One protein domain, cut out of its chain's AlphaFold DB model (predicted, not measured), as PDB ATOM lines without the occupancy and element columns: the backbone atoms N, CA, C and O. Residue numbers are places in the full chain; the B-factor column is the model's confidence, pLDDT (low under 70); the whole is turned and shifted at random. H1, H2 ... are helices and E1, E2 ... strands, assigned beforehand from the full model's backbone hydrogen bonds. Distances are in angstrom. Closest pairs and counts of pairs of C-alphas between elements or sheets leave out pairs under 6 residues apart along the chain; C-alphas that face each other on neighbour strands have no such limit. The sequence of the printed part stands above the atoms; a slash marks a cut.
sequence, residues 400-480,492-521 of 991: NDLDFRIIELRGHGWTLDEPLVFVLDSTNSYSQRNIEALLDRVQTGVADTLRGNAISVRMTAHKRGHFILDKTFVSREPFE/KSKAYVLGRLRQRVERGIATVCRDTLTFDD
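What this domain is: This is residues 400 to 480 and 492 to 521 of the 991 residues of an uncharacterized protein of Hypoxylon sp. CI-4A (UniProt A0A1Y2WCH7). A twisted sheet of four long strands, made of two hairpins side by side, has two antiparallel helices, H1 and H2, lying along the strands over one face, while its other face is bare. H1 covers E3 and E4, H2 is over E1, and residues 514 to 521 after H2 stick out as a tail. The printed part has 111 residues, with two named helices and four named strands in the order E1, E2, H1, E3, E4, H2; the sheet runs E2, E1, E3, E4, all antiparallel, and the class is mixed, helices and strands. The whole is compact, with a radius of gyration of the C-alphas of 15.0 A and spans of 49 by 33 by 22 A.

How they stand to each other: E1, residues 402 to 411, and E2, residues 414 to 424, form a hairpin, with N 404 and O 422 within hydrogen-bond range at 2.8 A. E3, residues 455 to 463, is the antiparallel neighbour of E1, with N 456 and O 410 2.8 A apart. E3 and E4, residues 466 to 475, form the second hairpin, with N 473 and O 457 2.8 A apart. E2 and E4 are the edge strands and are apart. H1, residues 432 to 450, is on the sheet at a height of 9.4 A, over E3 and E4, and runs along the strands, at 14 degrees to E3 on the local plane. E2, H1 and E3 make a split strand-helix-strand unit, two strands running the same way with E1 between them, and its crossover is right-handed. H2, residues 494 to 512, is on the same face at a height of 8.7 A, over E1, and runs along the strands, at 26 degrees to E1 on the local plane. Only just, H2 is not over E2, on which 2 of its 19 C-alphas fall; the closest C-alphas of E2 and H2, those of Leu 420 and Arg 502, are 7.2 A apart. The sheet and the helices on one face of it are two layers. H1 and H2 touch, closest at the C-alphas of Val 442 and Gly 508, 5.4 A, at a shallow tilt of 27 degrees, opposite ways. In H1 and H2 every O i to N i+4 pair is within hydrogen-bond range.

Where its parts are: E1 begins at C-alpha 402 (-3.606, -32.077, -12.260) and is 26.9 A long; E2 is 29.3 A. H1 is 26.7 A long and begins at C-alpha 432 (0.147, -22.391, -16.828). E3 is 26.9 A and E4 27.8 A. H2 is 27.5 A and ends at C-alpha 512 (-0.614, -22.448, -3.926).

The domain as a whole: The farthest C-alphas, those of Glu 480 and Asp 521, are 52.2 A apart. Residues 481 to 491 are not printed, and C-alphas 480 and 492 are 18.2 A apart across the cut. Of the links that are printed whole, none is long. Mean pLDDT of the printed part is 90.0; residues 477 to 480 and 520 to 521 are under 70.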
ATOM      1  N   ASN A 400      -9.355 -34.984 -14.458       95.06
ATOM      2  CA  ASN A 400      -8.635 -34.327 -13.360       95.06
ATOM      3  C   ASN A 400      -7.744 -33.200 -13.893       95.06
ATOM      4  O   ASN A 400      -7.024 -33.406 -14.883       95.06
ATOM      5  N   ASP A 401      -7.756 -32.035 -13.242       95.25
ATOM      6  CA  ASP A 401      -6.968 -30.919 -13.738       95.25
ATOM      7  C   ASP A 401      -5.479 -31.231 -13.642       95.25
ATOM      8  O   ASP A 401      -4.800 -31.195 -14.665       95.25
ATOM      9  N   LEU A 402      -4.993 -31.656 -12.471       96.44
ATOM     10  CA  LEU A 402      -3.606 -32.077 -12.260       96.44
ATOM     11  C   LEU A 402      -3.533 -33.416 -11.517       96.44
ATOM     12  O   LEU A 402      -3.982 -33.524 -10.382       96.44
ATOM     13  N   ASP A 403      -2.873 -34.406 -12.111       96.06
ATOM     14  CA  ASP A 403      -2.476 -35.660 -11.459       96.06
ATOM     15  C   ASP A 403      -0.956 -35.636 -11.226       96.06
ATOM     16  O   ASP A 403      -0.171 -35.712 -12.175       96.06
ATOM     17  N   PHE A 404      -0.535 -35.467  -9.969       97.00
ATOM     18  CA  PHE A 404       0.865 -35.479  -9.544       97.00
ATOM     19  C   PHE A 404       1.174 -36.751  -8.750       97.00
ATOM     20  O   PHE A 404       0.599 -37.010  -7.692       97.00
ATOM     21  N   ARG A 405       2.147 -37.534  -9.224       97.06
ATOM     22  CA  ARG A 405       2.513 -38.832  -8.643       97.06
ATOM     23  C   ARG A 405       3.972 -38.859  -8.230       97.06
ATOM     24  O   ARG A 405       4.853 -38.448  -8.982       97.06
ATOM     25  N   ILE A 406       4.248 -39.439  -7.069       96.75
ATOM     26  CA  ILE A 406       5.574 -39.964  -6.749       96.75
ATOM     27  C   ILE A 406       5.525 -41.441  -7.109       96.75
ATOM     28  O   ILE A 406       5.001 -42.256  -6.356       96.75
ATOM     29  N   ILE A 407       6.046 -41.757  -8.292       96.56
ATOM     30  CA  ILE A 407       6.038 -43.109  -8.860       96.56
ATOM     31  C   ILE A 407       7.175 -43.985  -8.335       96.56
ATOM     32  O   ILE A 407       7.137 -45.199  -8.501       96.56
ATOM     33  N   GLU A 408       8.181 -43.397  -7.681       96.38
ATOM     34  CA  GLU A 408       9.267 -44.154  -7.062       96.38
ATOM     35  C   GLU A 408       9.927 -43.392  -5.903       96.38
ATOM     36  O   GLU A 408      10.263 -42.212  -6.027       96.38
ATOM     37  N   LEU A 409      10.181 -44.082  -4.789       95.06
ATOM     38  CA  LEU A 409      10.936 -43.587  -3.635       95.06
ATOM     39  C   LEU A 409      11.933 -44.669  -3.182       95.06
ATOM     40  O   LEU A 409      11.551 -45.669  -2.572       95.06
ATOM     41  N   ARG A 410      13.225 -44.470  -3.468       92.88
ATOM     42  CA  ARG A 410      14.324 -45.371  -3.071       92.88
ATOM     43  C   ARG A 410      15.102 -44.789  -1.898       92.88
ATOM     44  O   ARG A 410      15.623 -43.683  -2.000       92.88
ATOM     45  N   GLY A 411      15.260 -45.559  -0.828       89.94
ATOM     46  CA  GLY A 411      16.187 -45.280   0.267       89.94
ATOM     47  C   GLY A 411      17.225 -46.390   0.435       89.94
ATOM     48  O   GLY A 411      17.247 -47.384  -0.290       89.94
ATOM     49  N   HIS A 412      18.110 -46.241   1.421       85.75
ATOM     50  CA  HIS A 412      19.116 -47.261   1.712       85.75
ATOM     51  C   HIS A 412      18.466 -48.580   2.177       85.75
ATOM     52  O   HIS A 412      17.963 -48.671   3.298       85.75
ATOM     53  N   GLY A 413      18.513 -49.602   1.318       85.62
ATOM     54  CA  GLY A 413      17.978 -50.940   1.591       85.62
ATOM     55  C   GLY A 413      16.471 -51.104   1.360       85.62
ATOM     56  O   GLY A 413      15.925 -52.132   1.750       85.62
ATOM     57  N   TRP A 414      15.787 -50.129   0.751       92.44
ATOM     58  CA  TRP A 414      14.357 -50.238   0.445       92.44
ATOM     59  C   TRP A 414      13.938 -49.388  -0.760       92.44
ATOM     60  O   TRP A 414      14.407 -48.267  -0.941       92.44
ATOM     61  N   THR A 415      12.980 -49.904  -1.527       93.12
ATOM     62  CA  THR A 415      12.248 -49.173  -2.572       93.12
ATOM     63  C   THR A 415      10.764 -49.111  -2.197       93.12
ATOM     64  O   THR A 415      10.271 -49.895  -1.371       93.12
ATOM     65  N   LEU A 416      10.070 -48.134  -2.765       94.62
ATOM     66  CA  LEU A 416       8.625 -48.044  -2.876       94.62
ATOM     67  C   LEU A 416       8.290 -47.600  -4.296       94.62
ATOM     68  O   LEU A 416       8.779 -46.556  -4.730       94.62
ATOM     69  N   ASP A 417       7.435 -48.364  -4.959       95.31
ATOM     70  CA  ASP A 417       6.867 -48.049  -6.265       95.31
ATOM     71  C   ASP A 417       5.462 -47.458  -6.052       95.31
ATOM     72  O   ASP A 417       4.750 -47.872  -5.137       95.31
ATOM     73  N   GLU A 418       5.127 -46.411  -6.809       93.50
ATOM     74  CA  GLU A 418       3.892 -45.602  -6.707       93.50
ATOM     75  C   GLU A 418       3.394 -45.233  -5.278       93.50
ATOM     76  O   GLU A 418       2.193 -45.274  -5.012       93.50
ATOM     77  N   PRO A 419       4.263 -44.829  -4.322       93.62
ATOM     78  CA  PRO A 419       3.860 -44.619  -2.925       93.62
ATOM     79  C   PRO A 419       2.882 -43.470  -2.643       93.62
ATOM     80  O   PRO A 419       2.306 -43.446  -1.552       93.62
ATOM     81  N   LEU A 420       2.762 -42.471  -3.526       96.62
ATOM     82  CA  LEU A 420       1.905 -41.297  -3.316       96.62
ATOM     83  C   LEU A 420       1.340 -40.769  -4.641       96.62
ATOM     84  O   LEU A 420       2.082 -40.576  -5.605       96.62
ATOM     85  N   VAL A 421       0.049 -40.444  -4.633       96.50
ATOM     86  CA  VAL A 421      -0.694 -39.789  -5.718       96.50
ATOM     87  C   VAL A 421      -1.439 -38.597  -5.118       96.50
ATOM     88  O   VAL A 421      -1.972 -38.699  -4.014       96.50
ATOM     89  N   PHE A 422      -1.452 -37.474  -5.831       96.69
ATOM     90  CA  PHE A 422      -2.124 -36.236  -5.453       96.69
ATOM     91  C   PHE A 422      -2.881 -35.708  -6.665       96.69
ATOM     92  O   PHE A 422      -2.293 -35.526  -7.730       96.69
ATOM     93  N   VAL A 423      -4.175 -35.469  -6.496       95.50
ATOM     94  CA  VAL A 423      -5.072 -35.071  -7.578       95.50
ATOM     95  C   VAL A 423      -5.681 -33.719  -7.239       95.50
ATOM     96  O   VAL A 423      -6.236 -33.551  -6.154       95.50
ATOM     97  N   LEU A 424      -5.575 -32.775  -8.173       94.69
ATOM     98  CA  LEU A 424      -6.536 -31.689  -8.308       94.69
ATOM     99  C   LEU A 424      -7.645 -32.187  -9.232       94.69
ATOM    100  O   LEU A 424      -7.377 -32.734 -10.306       94.69
ATOM    101  N   ASP A 425      -8.872 -32.046  -8.759       91.75
ATOM    102  CA  ASP A 425     -10.100 -32.477  -9.410       91.75
ATOM    103  C   ASP A 425     -10.395 -31.654 -10.675       91.75
ATOM    104  O   ASP A 425      -9.606 -30.803 -11.086       91.75
ATOM    105  N   SER A 426     -11.501 -31.948 -11.357       90.88
ATOM    106  CA  SER A 426     -11.802 -31.330 -12.651       90.88
ATOM    107  C   SER A 426     -12.615 -30.029 -12.565       90.88
ATOM    108  O   SER A 426     -12.785 -29.375 -13.595       90.88
ATOM    109  N   THR A 427     -13.077 -29.624 -11.371       87.81
ATOM    110  CA  THR A 427     -13.922 -28.427 -11.169       87.81
ATOM    111  C   THR A 427     -13.219 -27.123 -11.539       87.81
ATOM    112  O   THR A 427     -13.835 -26.213 -12.085       87.81
ATOM    113  N   ASN A 428     -11.918 -27.040 -11.261       85.44
ATOM    114  CA  ASN A 428     -11.091 -25.866 -11.491       85.44
ATOM    115  C   ASN A 428     -10.106 -26.129 -12.640       85.44
ATOM    116  O   ASN A 428      -9.606 -27.242 -12.813       85.44
ATOM    117  N   SER A 429      -9.786 -25.098 -13.426       87.56
ATOM    118  CA  SER A 429      -8.763 -25.175 -14.477       87.56
ATOM    119  C   SER A 429      -7.614 -24.230 -14.152       87.56
ATOM    120  O   SER A 429      -7.675 -23.028 -14.403       87.56
ATOM    121  N   TYR A 430      -6.540 -24.762 -13.568       91.50
ATOM    122  CA  TYR A 430      -5.398 -23.935 -13.189       91.50
ATOM    123  C   TYR A 430      -4.589 -23.532 -14.430       91.50
ATOM    124  O   TYR A 430      -4.255 -24.361 -15.280       91.50
ATOM    125  N   SER A 431      -4.257 -22.245 -14.541       92.06
ATOM    126  CA  SER A 431      -3.459 -21.713 -15.652       92.06
ATOM    127  C   SER A 431      -2.001 -22.186 -15.606       92.06
ATOM    128  O   SER A 431      -1.512 -22.637 -14.567       92.06
ATOM    129  N   GLN A 432      -1.272 -22.026 -16.716       92.69
ATOM    130  CA  GLN A 432       0.147 -22.391 -16.828       92.69
ATOM    131  C   GLN A 432       0.986 -21.857 -15.648       92.69
ATOM    132  O   GLN A 432       1.711 -22.628 -15.023       92.69
ATOM    133  N   ARG A 433       0.815 -20.579 -15.279       89.38
ATOM    134  CA  ARG A 433       1.542 -19.923 -14.174       89.38
ATOM    135  C   ARG A 433       1.207 -20.516 -12.799       89.38
ATOM    136  O   ARG A 433       2.088 -20.624 -11.948       89.38
ATOM    137  N   ASN A 434      -0.038 -20.948 -12.586       92.44
ATOM    138  CA  ASN A 434      -0.463 -21.594 -11.338       92.44
ATOM    139  C   ASN A 434       0.103 -23.023 -11.232       92.44
ATOM    140  O   ASN A 434       0.534 -23.445 -10.160       92.44
ATOM    141  N   ILE A 435       0.169 -23.746 -12.354       95.69
ATOM    142  CA  ILE A 435       0.796 -25.072 -12.434       95.69
ATOM    143  C   ILE A 435       2.315 -24.982 -12.254       95.69
ATOM    144  O   ILE A 435       2.879 -25.773 -11.504       95.69
ATOM    145  N   GLU A 436       2.978 -23.998 -12.863       94.56
ATOM    146  CA  GLU A 436       4.397 -23.696 -12.627       94.56
ATOM    147  C   GLU A 436       4.665 -23.411 -11.143       94.56
ATOM    148  O   GLU A 436       5.559 -24.021 -10.550       94.56
ATOM    149  N   ALA A 437       3.841 -22.567 -10.509       94.25
ATOM    150  CA  ALA A 437       3.941 -22.268  -9.082       94.25
ATOM    151  C   ALA A 437       3.791 -23.517  -8.199       94.25
ATOM    152  O   ALA A 437       4.614 -23.750  -7.308       94.25
ATOM    153  N   LEU A 438       2.784 -24.354  -8.474       96.00
ATOM    154  CA  LEU A 438       2.545 -25.602  -7.752       96.00
ATOM    155  C   LEU A 438       3.714 -26.574  -7.930       96.00
ATOM    156  O   LEU A 438       4.238 -27.082  -6.937       96.00
ATOM    157  N   LEU A 439       4.155 -26.813  -9.169       96.19
ATOM    158  CA  LEU A 439       5.256 -27.730  -9.449       96.19
ATOM    159  C   LEU A 439       6.554 -27.259  -8.787       96.19
ATOM    160  O   LEU A 439       7.261 -28.090  -8.219       96.19
ATOM    161  N   ASP A 440       6.884 -25.967  -8.799       95.62
ATOM    162  CA  ASP A 440       8.068 -25.452  -8.098       95.62
ATOM    163  C   ASP A 440       7.937 -25.574  -6.573       95.62
ATOM    164  O   ASP A 440       8.854 -26.076  -5.916       95.62
ATOM    165  N   ARG A 441       6.786 -25.208  -5.995       95.62
ATOM    166  CA  ARG A 441       6.537 -25.316  -4.547       95.62
ATOM    167  C   ARG A 441       6.635 -26.764  -4.059       95.62
ATOM    168  O   ARG A 441       7.237 -27.025  -3.012       95.62
ATOM    169  N   VAL A 442       6.087 -27.706  -4.829       95.56
ATOM    170  CA  VAL A 442       6.176 -29.152  -4.580       95.56
ATOM    171  C   VAL A 442       7.620 -29.636  -4.710       95.56
ATOM    172  O   VAL A 442       8.119 -30.283  -3.792       95.56
ATOM    173  N   GLN A 443       8.336 -29.274  -5.777       95.00
ATOM    174  CA  GLN A 443       9.745 -29.645  -5.966       95.00
ATOM    175  C   GLN A 443      10.644 -29.150  -4.823       95.00
ATOM    176  O   GLN A 443      11.434 -29.931  -4.287       95.00
ATOM    177  N   THR A 444      10.490 -27.892  -4.395       93.69
ATOM    178  CA  THR A 444      11.189 -27.321  -3.231       93.69
ATOM    179  C   THR A 444      10.856 -28.101  -1.956       93.69
ATOM    180  O   THR A 444      11.758 -28.497  -1.214       93.69
ATOM    181  N   GLY A 445       9.575 -28.409  -1.721       93.06
ATOM    182  CA  GLY A 445       9.130 -29.191  -0.565       93.06
ATOM    183  C   GLY A 445       9.661 -30.631  -0.534       93.06
ATOM    184  O   GLY A 445      10.048 -31.129   0.531       93.06
ATOM    185  N   VAL A 446       9.750 -31.291  -1.690       94.31
ATOM    186  CA  VAL A 446      10.384 -32.609  -1.826       94.31
ATOM    187  C   VAL A 446      11.888 -32.502  -1.562       94.31
ATOM    188  O   VAL A 446      12.411 -33.246  -0.734       94.31
ATOM    189  N   ALA A 447      12.585 -31.542  -2.178       91.94
ATOM    190  CA  ALA A 447      14.022 -31.343  -1.986       91.94
ATOM    191  C   ALA A 447      14.393 -31.047  -0.517       91.94
ATOM    192  O   ALA A 447      15.363 -31.612  -0.007       91.94
ATOM    193  N   ASP A 448      13.597 -30.236   0.190       89.75
ATOM    194  CA  ASP A 448      13.720 -30.001   1.638       89.75
ATOM    195  C   ASP A 448      13.542 -31.281   2.466       89.75
ATOM    196  O   ASP A 448      14.220 -31.478   3.475       89.75
ATOM    197  N   THR A 449      12.616 -32.153   2.060       91.00
ATOM    198  CA  THR A 449      12.316 -33.408   2.767       91.00
ATOM    199  C   THR A 449      13.420 -34.443   2.576       91.00
ATOM    200  O   THR A 449      13.760 -35.161   3.519       91.00
ATOM    201  N   LEU A 450      14.012 -34.494   1.381       89.19
ATOM    202  CA  LEU A 450      15.111 -35.402   1.052       89.19
ATOM    203  C   LEU A 450      16.467 -34.932   1.600       89.19
ATOM    204  O   LEU A 450      17.323 -35.780   1.849       89.19
ATOM    205  N   ARG A 451      16.663 -33.625   1.833       84.75
ATOM    206  CA  ARG A 451      17.931 -33.031   2.298       84.75
ATOM    207  C   ARG A 451      18.508 -33.762   3.522       84.75
ATOM    208  O   ARG A 451      17.835 -33.938   4.541       84.75
ATOM    209  N   GLY A 452      19.776 -34.165   3.413       77.69
ATOM    210  CA  GLY A 452      20.522 -34.838   4.482       77.69
ATOM    211  C   GLY A 452      20.269 -36.344   4.609       77.69
ATOM    212  O   GLY A 452      20.604 -36.918   5.638       77.69
ATOM    213  N   ASN A 453      19.658 -36.992   3.610       78.62
ATOM    214  CA  ASN A 453      19.358 -38.428   3.632       78.62
ATOM    215  C   ASN A 453      19.686 -39.031   2.258       78.62
ATOM    216  O   ASN A 453      19.308 -38.447   1.245       78.62
ATOM    217  N   ALA A 454      20.333 -40.200   2.198       85.25
ATOM    218  CA  ALA A 454      20.632 -40.887   0.938       85.25
ATOM    219  C   ALA A 454      19.361 -41.516   0.331       85.25
ATOM    220  O   ALA A 454      19.085 -42.706   0.515       85.25
ATOM    221  N   ILE A 455      18.549 -40.686  -0.330       90.75
ATOM    222  CA  ILE A 455      17.205 -41.020  -0.818       90.75
ATOM    223  C   ILE A 455      16.983 -40.403  -2.206       90.75
ATOM    224  O   ILE A 455      17.331 -39.246  -2.457       90.75
ATOM    225  N   SER A 456      16.376 -41.185  -3.097       92.69
ATOM    226  CA  SER A 456      15.971 -40.789  -4.445       92.69
ATOM    227  C   SER A 456      14.450 -40.813  -4.585       92.69
ATOM    228  O   SER A 456      13.809 -41.763  -4.142       92.69
ATOM    229  N   VAL A 457      13.883 -39.807  -5.248       95.62
ATOM    230  CA  VAL A 457      12.462 -39.716  -5.629       95.62
ATOM    231  C   VAL A 457      12.366 -39.556  -7.134       95.62
ATOM    232  O   VAL A 457      13.016 -38.661  -7.667       95.62
ATOM    233  N   ARG A 458      11.518 -40.345  -7.799       96.50
ATOM    234  CA  ARG A 458      11.028 -40.055  -9.154       96.50
ATOM    235  C   ARG A 458       9.569 -39.624  -9.067       96.50
ATOM    236  O   ARG A 458       8.753 -40.304  -8.445       96.50
ATOM    237  N   MET A 459       9.265 -38.476  -9.661       96.31
ATOM    238  CA  MET A 459       7.935 -37.872  -9.668       96.31
ATOM    239  C   MET A 459       7.506 -37.517 -11.087       96.31
ATOM    240  O   MET A 459       8.343 -37.152 -11.914       96.31
ATOM    241  N   THR A 460       6.205 -37.577 -11.332       97.00
ATOM    242  CA  THR A 460       5.579 -37.267 -12.616       97.00
ATOM    243  C   THR A 460       4.328 -36.419 -12.431       97.00
ATOM    244  O   THR A 460       3.697 -36.473 -11.377       97.00
ATOM    245  N   ALA A 461       3.961 -35.635 -13.446       97.19
ATOM    246  CA  ALA A 461       2.751 -34.814 -13.422       97.19
ATOM    247  C   ALA A 461       2.025 -34.828 -14.771       97.19
ATOM    248  O   ALA A 461       2.673 -34.772 -15.821       97.19
ATOM    249  N   HIS A 462       0.691 -34.846 -14.732       95.56
ATOM    250  CA  HIS A 462      -0.180 -34.751 -15.900       95.56
ATOM    251  C   HIS A 462      -1.221 -33.635 -15.728       95.56
ATOM    252  O   HIS A 462      -1.961 -33.668 -14.750       95.56
ATOM    253  N   LYS A 463      -1.325 -32.687 -16.673       95.44
ATOM    254  CA  LYS A 463      -2.396 -31.665 -16.711       95.44
ATOM    255  C   LYS A 463      -3.456 -32.073 -17.732       95.44
ATOM    256  O   LYS A 463      -3.111 -32.176 -18.908       95.44
ATOM    257  N   ARG A 464      -4.706 -32.338 -17.324       93.12
ATOM    258  CA  ARG A 464      -5.784 -32.858 -18.208       93.12
ATOM    259  C   ARG A 464      -5.271 -33.987 -19.140       93.12
ATOM    260  O   ARG A 464      -5.428 -33.971 -20.359       93.12
ATOM    261  N   GLY A 465      -4.524 -34.930 -18.555       92.19
ATOM    262  CA  GLY A 465      -3.853 -36.047 -19.242       92.19
ATOM    263  C   GLY A 465      -2.475 -35.758 -19.868       92.19
ATOM    264  O   GLY A 465      -1.662 -36.682 -19.976       92.19
ATOM    265  N   HIS A 466      -2.147 -34.513 -20.236       93.88
ATOM    266  CA  HIS A 466      -0.852 -34.162 -20.842       93.88
ATOM    267  C   HIS A 466       0.302 -34.358 -19.863       93.88
ATOM    268  O   HIS A 466       0.355 -33.706 -18.827       93.88
ATOM    269  N   PHE A 467       1.251 -35.222 -20.215       94.69
ATOM    270  CA  PHE A 467       2.429 -35.543 -19.407       94.69
ATOM    271  C   PHE A 467       3.427 -34.369 -19.383       94.69
ATOM    272  O   PHE A 467       4.182 -34.188 -20.337       94.69
ATOM    273  N   ILE A 468       3.425 -33.570 -18.311       95.25
ATOM    274  CA  ILE A 468       4.156 -32.288 -18.196       95.25
ATOM    275  C   ILE A 468       5.355 -32.313 -17.233       95.25
ATOM    276  O   ILE A 468       6.131 -31.359 -17.201       95.25
ATOM    277  N   LEU A 469       5.563 -33.397 -16.480       95.88
ATOM    278  CA  LEU A 469       6.768 -33.581 -15.663       95.88
ATOM    279  C   LEU A 469       7.181 -35.055 -15.597       95.88
ATOM    280  O   LEU A 469       6.345 -35.914 -15.343       95.88
ATOM    281  N   ASP A 470       8.485 -35.305 -15.722       95.44
ATOM    282  CA  ASP A 470       9.200 -36.469 -15.182       95.44
ATOM    283  C   ASP A 470      10.505 -35.936 -14.592       95.44
ATOM    284  O   ASP A 470      11.294 -35.288 -15.289       95.44
ATOM    285  N   LYS A 471      10.708 -36.124 -13.287       95.31
ATOM    286  CA  LYS A 471      11.887 -35.608 -12.593       95.31
ATOM    287  C   LYS A 471      12.343 -36.558 -11.503       95.31
ATOM    288  O   LYS A 471      11.571 -36.963 -10.638       95.31
ATOM    289  N   THR A 472      13.639 -36.863 -11.515       93.88
ATOM    290  CA  THR A 472      14.292 -37.627 -10.448       93.88
ATOM    291  C   THR A 472      15.145 -36.700  -9.586       93.88
ATOM    292  O   THR A 472      16.098 -36.096 -10.075       93.88
ATOM    293  N   PHE A 473      14.829 -36.604  -8.296       92.19
ATOM    294  CA  PHE A 473      15.668 -35.954  -7.290       92.19
ATOM    295  C   PHE A 473      16.484 -37.008  -6.553       92.19
ATOM    296  O   PHE A 473      15.912 -37.909  -5.947       92.19
ATOM    297  N   VAL A 474      17.809 -36.865  -6.544       87.50
ATOM    298  CA  VAL A 474      18.718 -37.714  -5.761       87.50
ATOM    299  C   VAL A 474      19.371 -36.855  -4.687       87.50
ATOM    300  O   VAL A 474      20.259 -36.060  -4.992       87.50
ATOM    301  N   SER A 475      18.961 -37.012  -3.426       85.06
ATOM    302  CA  SER A 475      19.718 -36.435  -2.317       85.06
ATOM    303  C   SER A 475      20.828 -37.399  -1.913       85.06
ATOM    304  O   SER A 475      20.607 -38.597  -1.725       85.06
ATOM    305  N   ARG A 476      22.051 -36.875  -1.836       76.12
ATOM    306  CA  ARG A 476      23.218 -37.592  -1.318       76.12
ATOM    307  C   ARG A 476      23.366 -37.243   0.161       76.12
ATOM    308  O   ARG A 476      23.075 -36.114   0.557       76.12
ATOM    309  N   GLU A 477      23.835 -38.193   0.968       66.44
ATOM    310  CA  GLU A 477      24.346 -37.864   2.304       66.44
ATOM    311  C   GLU A 477      25.475 -36.817   2.154       66.44
ATOM    312  O   GLU A 477      26.283 -36.943   1.224       66.44
ATOM    313  N   PRO A 478      25.522 -35.762   2.995       60.88
ATOM    314  CA  PRO A 478      26.621 -34.804   2.983       60.88
ATOM    315  C   PRO A 478      27.950 -35.535   3.159       60.88
ATOM    316  O   PRO A 478      28.080 -36.399   4.026       60.88
ATOM    317  N   PHE A 479      28.940 -35.202   2.332       49.88
ATOM    318  CA  PHE A 479      30.249 -35.842   2.406       49.88
ATOM    319  C   PHE A 479      31.064 -35.199   3.539       49.88
ATOM    320  O   PHE A 479      31.904 -34.333   3.305       49.88
ATOM    321  N   GLU A 480      30.762 -35.582   4.783       54.72
ATOM    322  CA  GLU A 480      31.484 -35.134   5.977       54.72
ATOM    323  C   GLU A 480      32.955 -35.570   5.896       54.72
ATOM    324  O   GLU A 480      33.312 -36.712   6.185       54.72
ATOM    325  N   LYS A 492      16.321 -42.082   9.258       73.19
ATOM    326  CA  LYS A 492      14.868 -41.888   9.293       73.19
ATOM    327  C   LYS A 492      14.178 -43.107   8.687       73.19
ATOM    328  O   LYS A 492      14.565 -43.574   7.614       73.19
ATOM    329  N   SER A 493      13.168 -43.624   9.380       82.00
ATOM    330  CA  SER A 493      12.449 -44.813   8.929       82.00
ATOM    331  C   SER A 493      11.716 -44.550   7.609       82.00
ATOM    332  O   SER A 493      11.295 -43.426   7.326       82.00
ATOM    333  N   LYS A 494      11.515 -45.614   6.820       88.75
ATOM    334  CA  LYS A 494      10.708 -45.615   5.587       88.75
ATOM    335  C   LYS A 494       9.363 -44.893   5.783       88.75
ATOM    336  O   LYS A 494       9.004 -44.033   4.984       88.75
ATOM    337  N   ALA A 495       8.675 -45.182   6.891       90.06
ATOM    338  CA  ALA A 495       7.406 -44.552   7.259       90.06
ATOM    339  C   ALA A 495       7.535 -43.051   7.588       90.06
ATOM    340  O   ALA A 495       6.719 -42.264   7.115       90.06
ATOM    341  N   TYR A 496       8.570 -42.629   8.331       90.81
ATOM    342  CA  TYR A 496       8.798 -41.206   8.628       90.81
ATOM    343  C   TYR A 496       9.024 -40.393   7.349       90.81
ATOM    344  O   TYR A 496       8.449 -39.318   7.187       90.81
ATOM    345  N   VAL A 497       9.858 -40.903   6.433       91.12
ATOM    346  CA  VAL A 497      10.139 -40.225   5.159       91.12
ATOM    347  C   VAL A 497       8.860 -40.102   4.339       91.12
ATOM    348  O   VAL A 497       8.546 -39.005   3.890       91.12
ATOM    349  N   LEU A 498       8.096 -41.190   4.200       93.50
ATOM    350  CA  LEU A 498       6.842 -41.211   3.447       93.50
ATOM    351  C   LEU A 498       5.794 -40.238   4.019       93.50
ATOM    352  O   LEU A 498       5.237 -39.439   3.272       93.50
ATOM    353  N   GLY A 499       5.567 -40.259   5.336       94.12
ATOM    354  CA  GLY A 499       4.601 -39.375   6.000       94.12
ATOM    355  C   GLY A 499       4.990 -37.896   5.928       94.12
ATOM    356  O   GLY A 499       4.151 -37.050   5.627       94.12
ATOM    357  N   ARG A 500       6.278 -37.574   6.120       93.56
ATOM    358  CA  ARG A 500       6.788 -36.199   5.974       93.56
ATOM    359  C   ARG A 500       6.711 -35.710   4.526       93.56
ATOM    360  O   ARG A 500       6.398 -34.545   4.302       93.56
ATOM    361  N   LEU A 501       6.986 -36.587   3.559       94.88
ATOM    362  CA  LEU A 501       6.900 -36.285   2.131       94.88
ATOM    363  C   LEU A 501       5.454 -35.994   1.724       94.88
ATOM    364  O   LEU A 501       5.209 -34.959   1.112       94.88
ATOM    365  N   ARG A 502       4.505 -36.835   2.160       96.44
ATOM    366  CA  ARG A 502       3.063 -36.608   2.006       96.44
ATOM    367  C   ARG A 502       2.653 -35.239   2.566       96.44
ATOM    368  O   ARG A 502       2.290 -34.362   1.788       96.44
ATOM    369  N   GLN A 503       2.861 -35.012   3.865       96.19
ATOM    370  CA  GLN A 503       2.477 -33.763   4.540       96.19
ATOM    371  C   GLN A 503       3.089 -32.509   3.887       96.19
ATOM    372  O   GLN A 503       2.467 -31.444   3.856       96.19
ATOM    373  N   ARG A 504       4.327 -32.599   3.378       94.25
ATOM    374  CA  ARG A 504       5.017 -31.465   2.746       94.25
ATOM    375  C   ARG A 504       4.524 -31.183   1.323       94.25
ATOM    376  O   ARG A 504       4.530 -30.013   0.943       94.25
ATOM    377  N   VAL A 505       4.089 -32.201   0.575       95.69
ATOM    378  CA  VAL A 505       3.452 -32.037  -0.744       95.69
ATOM    379  C   VAL A 505       2.027 -31.507  -0.590       95.69
ATOM    380  O   VAL A 505       1.715 -30.490  -1.199       95.69
ATOM    381  N   GLU A 506       1.213 -32.097   0.293       95.81
ATOM    382  CA  GLU A 506      -0.158 -31.643   0.597       95.81
ATOM    383  C   GLU A 506      -0.174 -30.168   1.008       95.81
ATOM    384  O   GLU A 506      -0.863 -29.356   0.399       95.81
ATOM    385  N   ARG A 507       0.674 -29.785   1.975       95.06
ATOM    386  CA  ARG A 507       0.834 -28.381   2.388       95.06
ATOM    387  C   ARG A 507       1.374 -27.498   1.262       95.06
ATOM    388  O   ARG A 507       1.066 -26.314   1.228       95.06
ATOM    389  N   GLY A 508       2.201 -28.040   0.366       94.62
ATOM    390  CA  GLY A 508       2.716 -27.325  -0.803       94.62
ATOM    391  C   GLY A 508       1.594 -26.940  -1.765       94.62
ATOM    392  O   GLY A 508       1.438 -25.758  -2.059       94.62
ATOM    393  N   ILE A 509       0.782 -27.923  -2.164       94.94
ATOM    394  CA  ILE A 509      -0.410 -27.748  -3.004       94.94
ATOM    395  C   ILE A 509      -1.394 -26.793  -2.319       94.94
ATOM    396  O   ILE A 509      -1.736 -25.762  -2.888       94.94
ATOM    397  N   ALA A 510      -1.749 -27.050  -1.057       94.06
ATOM    398  CA  ALA A 510      -2.670 -26.210  -0.291       94.06
ATOM    399  C   ALA A 510      -2.161 -24.775  -0.038       94.06
ATOM    400  O   ALA A 510      -2.972 -23.901   0.235       94.06
ATOM    401  N   THR A 511      -0.850 -24.498  -0.144       93.00
ATOM    402  CA  THR A 511      -0.350 -23.106  -0.133       93.00
ATOM    403  C   THR A 511      -0.663 -22.405  -1.458       93.00
ATOM    404  O   THR A 511      -1.073 -21.253  -1.455       93.00
ATOM    405  N   VAL A 512      -0.450 -23.071  -2.597       93.19
ATOM    406  CA  VAL A 512      -0.614 -22.448  -3.926       93.19
ATOM    407  C   VAL A 512      -2.088 -22.367  -4.333       93.19
ATOM    408  O   VAL A 512      -2.500 -21.388  -4.944       93.19
ATOM    409  N   CYS A 513      -2.892 -23.361  -3.952       91.50
ATOM    410  CA  CYS A 513      -4.325 -23.442  -4.243       91.50
ATOM    411  C   CYS A 513      -5.221 -22.748  -3.195       91.50
ATOM    412  O   CYS A 513      -6.435 -22.919  -3.254       91.50
ATOM    413  N   ARG A 514      -4.665 -22.011  -2.222       90.81
ATOM    414  CA  ARG A 514      -5.463 -21.302  -1.205       90.81
ATOM    415  C   ARG A 514      -6.203 -20.121  -1.838       90.81
ATOM    416  O   ARG A 514      -5.539 -19.223  -2.365       90.81
ATOM    417  N   ASP A 515      -7.532 -20.054  -1.710       85.25
ATOM    418  CA  ASP A 515      -8.224 -18.810  -2.052       85.25
ATOM    419  C   ASP A 515      -7.809 -17.684  -1.088       85.25
ATOM    420  O   ASP A 515      -7.584 -17.859   0.111       85.25
ATOM    421  N   THR A 516      -7.617 -16.524  -1.686       85.38
ATOM    422  CA  THR A 516      -7.272 -15.245  -1.060       85.38
ATOM    423  C   THR A 516      -7.997 -14.090  -1.756       85.38
ATOM    424  O   THR A 516      -7.725 -12.927  -1.480       85.38
ATOM    425  N   LEU A 517      -8.880 -14.403  -2.706       84.31
ATOM    426  CA  LEU A 517      -9.760 -13.480  -3.401       84.31
ATOM    427  C   LEU A 517     -11.145 -13.431  -2.736       84.31
ATOM    428  O   LEU A 517     -11.822 -12.424  -2.894       84.31
ATOM    429  N   THR A 518     -11.581 -14.465  -2.007       83.19
ATOM    430  CA  THR A 518     -12.774 -14.406  -1.141       83.19
ATOM    431  C   THR A 518     -12.528 -13.578   0.121       83.19
ATOM    432  O   THR A 518     -11.406 -13.496   0.626       83.19
ATOM    433  N   PHE A 519     -13.613 -13.033   0.675       73.94
ATOM    434  CA  PHE A 519     -13.700 -12.757   2.106       73.94
ATOM    435  C   PHE A 519     -14.255 -14.004   2.799       73.94
ATOM    436  O   PHE A 519     -15.404 -14.374   2.572       73.94
ATOM    437  N   ASP A 520     -13.440 -14.646   3.632       54.75
ATOM    438  CA  ASP A 520     -13.958 -15.491   4.706       54.75
ATOM    439  C   ASP A 520     -14.234 -14.563   5.904       54.75
ATOM    440  O   ASP A 520     -13.315 -14.205   6.650       54.75
ATOM    441  N   ASP A 521     -15.490 -14.137   6.065       43.28
ATOM    442  CA  ASP A 521     -15.946 -13.310   7.204       43.28
ATOM    443  C   ASP A 521     -16.039 -14.116   8.521       43.28
ATOM    444  O   ASP A 521     -16.166 -13.565   9.615       43.28
TER     445      ASP A 521